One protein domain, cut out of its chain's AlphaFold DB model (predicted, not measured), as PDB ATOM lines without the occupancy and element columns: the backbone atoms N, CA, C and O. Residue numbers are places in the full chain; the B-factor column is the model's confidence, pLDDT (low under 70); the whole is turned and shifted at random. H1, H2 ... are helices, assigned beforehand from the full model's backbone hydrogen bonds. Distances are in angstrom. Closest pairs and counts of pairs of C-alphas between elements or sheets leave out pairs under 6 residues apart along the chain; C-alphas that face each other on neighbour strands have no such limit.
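What this domain is: This is residues 24 to 68 of the 227 residues of the protein "Chemotaxis-related protein WspD" of Pseudomonas sp. URIL14HWK12:I9 (UniProt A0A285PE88). A small head of loop and the short helix H1 comes first, and the long helix H2 runs out from it like a handle, its residues 55 to 67 sticking out with Leu 68. This arm makes the length: the C-alphas span 41 by 17 by 10 A. The printed part has 45 residues with two named helices, H1 then H2, and no named strand; its class is all helix. It is loose, with a radius of gyration of the C-alphas of 13.4 A.

Where its parts are: Start at C-alpha 24, at (-3.841, 8.022, 11.694); residues 24 to 36 hold no named element. Find C-alpha 37 at (-7.763, 14.494, 18.661), where H1 begins, residues 37 to 41. H2, residues 48 to 67, runs 28.7 A from C-alpha 48 to C-alpha 67 at (7.412, 17.803, -13.960).

How they stand to each other: H1 and H2 are apart, joined by a short link of 6 residues. In both helices every O i to N i+4 pair is within hydrogen-bond range.

The domain as a whole: The C-alphas farthest apart, those of Val 39 and Leu 68, are 42.1 A apart. Without residues 55 to 68, which stand free, the body spans 21 by 18 by 10 A. The printed part has no cut, and no printed residue has a pLDDT under 70.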
ATOM      1  N   TRP A  24      -2.670   8.886  11.845       91.00
ATOM      2  CA  TRP A  24      -3.841   8.022  11.694       91.00
ATOM      3  C   TRP A  24      -3.502   6.530  11.563       91.00
ATOM      4  O   TRP A  24      -4.383   5.715  11.832       91.00
ATOM      5  N   ASN A  25      -2.270   6.189  11.168       89.50
ATOM      6  CA  ASN A  25      -1.780   4.815  11.035       89.50
ATOM      7  C   ASN A  25      -1.164   4.268  12.332       89.50
ATOM      8  O   ASN A  25      -1.151   3.060  12.517       89.50
ATOM      9  N   SER A  26      -0.656   5.132  13.218       89.50
ATOM     10  CA  SER A  26      -0.009   4.716  14.471       89.50
ATOM     11  C   SER A  26      -0.922   4.872  15.685       89.50
ATOM     12  O   SER A  26      -1.177   3.898  16.383       89.50
ATOM     13  N   ILE A  27      -1.462   6.076  15.898       91.62
ATOM     14  CA  ILE A  27      -2.256   6.413  17.091       91.62
ATOM     15  C   ILE A  27      -3.724   6.739  16.795       91.62
ATOM     16  O   ILE A  27      -4.537   6.891  17.700       91.62
ATOM     17  N   GLY A  28      -4.096   6.925  15.528       89.38
ATOM     18  CA  GLY A  28      -5.464   7.264  15.133       89.38
ATOM     19  C   GLY A  28      -6.339   6.047  14.835       89.38
ATOM     20  O   GLY A  28      -6.082   4.946  15.302       89.38
ATOM     21  N   VAL A  29      -7.386   6.240  14.028       90.38
ATOM     22  CA  VAL A  29      -8.424   5.217  13.773       90.38
ATOM     23  C   VAL A  29      -7.915   3.910  13.152       90.38
ATOM     24  O   VAL A  29      -8.605   2.904  13.270       90.38
ATOM     25  N   ARG A  30      -6.756   3.910  12.470       88.00
ATOM     26  CA  ARG A  30      -6.131   2.688  11.920       88.00
ATOM     27  C   ARG A  30      -4.998   2.145  12.800       88.00
ATOM     28  O   ARG A  30      -4.415   1.129  12.443       88.00
ATOM     29  N   GLY A  31      -4.682   2.835  13.892       89.19
ATOM     30  CA  GLY A  31      -3.664   2.462  14.866       89.19
ATOM     31  C   GLY A  31      -4.284   2.033  16.195       89.19
ATOM     32  O   GLY A  31      -5.353   1.425  16.220       89.19
ATOM     33  N   ASP A  32      -3.638   2.386  17.305       91.69
ATOM     34  CA  ASP A  32      -4.081   2.019  18.660       91.69
ATOM     35  C   ASP A  32      -5.213   2.896  19.234       91.69
ATOM     36  O   ASP A  32      -5.646   2.693  20.366       91.69
ATOM     37  N   GLN A  33      -5.709   3.860  18.450       89.75
ATOM     38  CA  GLN A  33      -6.782   4.790  18.818       89.75
ATOM     39  C   GLN A  33      -6.480   5.679  20.040       89.75
ATOM     40  O   GLN A  33      -7.387   6.323  20.568       89.75
ATOM     41  N   SER A  34      -5.216   5.796  20.455       93.50
ATOM     42  CA  SER A  34      -4.781   6.672  21.553       93.50
ATOM     43  C   SER A  34      -4.749   8.166  21.192       93.50
ATOM     44  O   SER A  34      -4.462   9.014  22.040       93.50
ATOM     45  N   CYS A  35      -5.038   8.532  19.938       93.06
ATOM     46  CA  CYS A  35      -4.928   9.904  19.463       93.06
ATOM     47  C   CYS A  35      -5.865  10.855  20.239       93.06
ATOM     48  O   CYS A  35      -7.089  10.736  20.129       93.06
ATOM     49  N   PRO A  36      -5.334  11.897  20.912       92.12
ATOM     50  CA  PRO A  36      -6.144  12.805  21.728       92.12
ATOM     51  C   PRO A  36      -7.149  13.611  20.894       92.12
ATOM     52  O   PRO A  36      -8.195  14.026  21.386       92.12
ATOM     53  N   LYS A  37      -6.872  13.796  19.597       91.12
ATOM     54  CA  LYS A  37      -7.763  14.494  18.661       91.12
ATOM     55  C   LYS A  37      -9.024  13.699  18.311       91.12
ATOM     56  O   LYS A  37      -9.964  14.285  17.782       91.12
ATOM     57  N   LEU A  38      -9.085  12.400  18.611       90.69
ATOM     58  CA  LEU A  38     -10.301  11.611  18.395       90.69
ATOM     59  C   LEU A  38     -11.431  11.991  19.352       90.69
ATOM     60  O   LEU A  38     -12.590  11.889  18.961       90.69
ATOM     61  N   VAL A  39     -11.108  12.502  20.543       90.69
ATOM     62  CA  VAL A  39     -12.105  13.009  21.501       90.69
ATOM     63  C   VAL A  39     -12.875  14.197  20.914       90.69
ATOM     64  O   VAL A  39     -14.080  14.313  21.099       90.69
ATOM     65  N   GLU A  40     -12.178  15.057  20.171       92.62
ATOM     66  CA  GLU A  40     -12.726  16.291  19.600       92.62
ATOM     67  C   GLU A  40     -13.397  16.059  18.233       92.62
ATOM     68  O   GLU A  40     -14.481  16.575  17.977       92.62
ATOM     69  N   TYR A  41     -12.781  15.260  17.352       91.25
ATOM     70  CA  TYR A  41     -13.204  15.147  15.946       91.25
ATOM     71  C   TYR A  41     -13.915  13.838  15.587       91.25
ATOM     72  O   TYR A  41     -14.407  13.708  14.460       91.25
ATOM     73  N   ILE A  42     -13.977  12.870  16.512       89.25
ATOM     74  CA  ILE A  42     -14.632  11.549  16.398       89.25
ATOM     75  C   ILE A  42     -13.997  10.622  15.336       89.25
ATOM     76  O   ILE A  42     -13.922   9.411  15.525       89.25
ATOM     77  N   ARG A  43     -13.499  11.157  14.212       89.25
ATOM     78  CA  ARG A  43     -12.848  10.429  13.114       89.25
ATOM     79  C   ARG A  43     -11.608  11.171  12.631       89.25
ATOM     80  O   ARG A  43     -11.651  12.382  12.431       89.25
ATOM     81  N   CYS A  44     -10.530  10.435  12.334       91.56
ATOM     82  CA  CYS A  44      -9.302  11.024  11.783       91.56
ATOM     83  C   CYS A  44      -9.550  11.835  10.510       91.56
ATOM     84  O   CYS A  44      -8.921  12.872  10.354       91.56
ATOM     85  N   LEU A  45     -10.488  11.421   9.648       90.69
ATOM     86  CA  LEU A  45     -10.797  12.140   8.405       90.69
ATOM     87  C   LEU A  45     -11.295  13.578   8.641       90.69
ATOM     88  O   LEU A  45     -11.158  14.418   7.761       90.69
ATOM     89  N   ASN A  46     -11.840  13.855   9.829       90.25
ATOM     90  CA  ASN A  46     -12.339  15.171  10.227       90.25
ATOM     91  C   ASN A  46     -11.282  16.008  10.969       90.25
ATOM     92  O   ASN A  46     -11.531  17.167  11.282       90.25
ATOM     93  N   CYS A  47     -10.125  15.430  11.305       93.06
ATOM     94  CA  CYS A  47      -9.087  16.102  12.081       93.06
ATOM     95  C   CYS A  47      -8.221  16.994  11.170       93.06
ATOM     96  O   CYS A  47      -7.799  16.541  10.099       93.06
ATOM     97  N   PRO A  48      -7.852  18.216  11.603       90.75
ATOM     98  CA  PRO A  48      -7.035  19.136  10.806       90.75
ATOM     99  C   PRO A  48      -5.666  18.564  10.406       90.75
ATOM    100  O   PRO A  48      -5.145  18.907   9.348       90.75
ATOM    101  N   VAL A  49      -5.096  17.655  11.208       89.94
ATOM    102  CA  VAL A  49      -3.824  16.984  10.883       89.94
ATOM    103  C   VAL A  49      -3.963  16.114   9.632       89.94
ATOM    104  O   VAL A  49      -3.103  16.149   8.755       89.94
ATOM    105  N   TYR A  50      -5.064  15.366   9.525       89.88
ATOM    106  CA  TYR A  50      -5.341  14.529   8.360       89.88
ATOM    107  C   TYR A  50      -5.622  15.383   7.123       89.88
ATOM    108  O   TYR A  50      -5.089  15.102   6.054       89.88
ATOM    109  N   ALA A  51      -6.408  16.455   7.275       88.50
ATOM    110  CA  ALA A  51      -6.691  17.386   6.186       88.50
ATOM    111  C   ALA A  51      -5.401  18.007   5.620       88.50
ATOM    112  O   ALA A  51      -5.176  17.959   4.415       88.50
ATOM    113  N   ALA A  52      -4.509  18.501   6.486       88.12
ATOM    114  CA  ALA A  52      -3.231  19.076   6.067       88.12
ATOM    115  C   ALA A  52      -2.316  18.050   5.374       88.12
ATOM    116  O   ALA A  52      -1.654  18.375   4.387       88.12
ATOM    117  N   ALA A  53      -2.281  16.809   5.868       88.19
ATOM    118  CA  ALA A  53      -1.518  15.736   5.237       88.19
ATOM    119  C   ALA A  53      -2.081  15.361   3.853       88.19
ATOM    120  O   ALA A  53      -1.308  15.173   2.914       88.19
ATOM    121  N   ALA A  54      -3.409  15.310   3.706       86.19
ATOM    122  CA  ALA A  54      -4.069  15.051   2.429       86.19
ATOM    123  C   ALA A  54      -3.778  16.154   1.396       86.19
ATOM    124  O   ALA A  54      -3.442  15.835   0.257       86.19
ATOM    125  N   THR A  55      -3.827  17.432   1.794       87.19
ATOM    126  CA  THR A  55      -3.475  18.557   0.911       87.19
ATOM    127  C   THR A  55      -2.029  18.464   0.432       87.19
ATOM    128  O   THR A  55      -1.787  18.511  -0.767       87.19
ATOM    129  N   ARG A  56      -1.068  18.221   1.336       85.94
ATOM    130  CA  ARG A  56       0.354  18.078   0.963       85.94
ATOM    131  C   ARG A  56       0.597  16.944  -0.029       85.94
ATOM    132  O   ARG A  56       1.431  17.073  -0.922       85.94
ATOM    133  N   LEU A  57      -0.118  15.830   0.130       85.38
ATOM    134  CA  LEU A  57      -0.036  14.716  -0.807       85.38
ATOM    135  C   LEU A  57      -0.559  15.122  -2.194       85.38
ATOM    136  O   LEU A  57       0.081  14.814  -3.196       85.38
ATOM    137  N   LEU A  58      -1.689  15.834  -2.259       84.00
ATOM    138  CA  LEU A  58      -2.254  16.334  -3.517       84.00
ATOM    139  C   LEU A  58      -1.336  17.356  -4.204       84.00
ATOM    140  O   LEU A  58      -1.116  17.241  -5.410       84.00
ATOM    141  N   ASP A  59      -0.756  18.291  -3.450       84.06
ATOM    142  CA  ASP A  59       0.191  19.287  -3.971       84.06
ATOM    143  C   ASP A  59       1.417  18.608  -4.596       84.06
ATOM    144  O   ASP A  59       1.852  18.965  -5.692       84.06
ATOM    145  N   ARG A  60       1.934  17.555  -3.947       82.38
ATOM    146  CA  ARG A  60       3.034  16.748  -4.486       82.38
ATOM    147  C   ARG A  60       2.654  16.087  -5.814       82.38
ATOM    148  O   ARG A  60       3.433  16.155  -6.762       82.38
ATOM    149  N   TYR A  61       1.466  15.485  -5.907       78.50
ATOM    150  CA  TYR A  61       0.984  14.893  -7.162       78.50
ATOM    151  C   TYR A  61       0.838  15.930  -8.278       78.50
ATOM    152  O   TYR A  61       1.167  15.631  -9.426       78.50
ATOM    153  N   ALA A  62       0.367  17.138  -7.960       76.31
ATOM    154  CA  ALA A  62       0.256  18.220  -8.933       76.31
ATOM    155  C   ALA A  62       1.637  18.619  -9.484       76.31
ATOM    156  O   ALA A  62       1.830  18.613 -10.699       76.31
ATOM    157  N   LEU A  63       2.615  18.849  -8.602       78.81
ATOM    158  CA  LEU A  63       3.988  19.213  -8.978       78.81
ATOM    159  C   LEU A  63       4.702  18.106  -9.766       78.81
ATOM    160  O   LEU A  63       5.395  18.374 -10.748       78.81
ATOM    161  N   GLN A  64       4.521  16.844  -9.366       76.00
ATOM    162  CA  GLN A  64       5.111  15.702 -10.065       76.00
ATOM    163  C   GLN A  64       4.512  15.537 -11.466       76.00
ATOM    164  O   GLN A  64       5.244  15.288 -12.422       76.00
ATOM    165  N   ARG A  65       3.194  15.719 -11.605       72.12
ATOM    166  CA  ARG A  65       2.497  15.685 -12.897       72.12
ATOM    167  C   ARG A  65       2.948  16.804 -13.833       72.12
ATOM    168  O   ARG A  65       3.013  16.574 -15.034       72.12
ATOM    169  N   GLU A  66       3.256  17.980 -13.301       71.06
ATOM    170  CA  GLU A  66       3.779  19.106 -14.081       71.06
ATOM    171  C   GLU A  66       5.257  18.923 -14.469       71.06
ATOM    172  O   GLU A  66       5.693  19.411 -15.508       71.06
ATOM    173  N   SER A  67       6.011  18.152 -13.680       75.88
ATOM    174  CA  SER A  67       7.412  17.803 -13.960       75.88
ATOM    175  C   SER A  67       7.574  16.658 -14.967       75.88
ATOM    176  O   SER A  67       8.658  16.477 -15.525       75.88
ATOM    177  N   LEU A  68       6.528  15.856 -15.193       76.31
ATOM    178  CA  LEU A  68       6.541  14.812 -16.213       76.31
ATOM    179  C   LEU A  68       6.609  15.466 -17.600       76.31
ATOM    180  O   LEU A  68       5.759  16.305 -17.913       76.31
TER     181      LEU A  68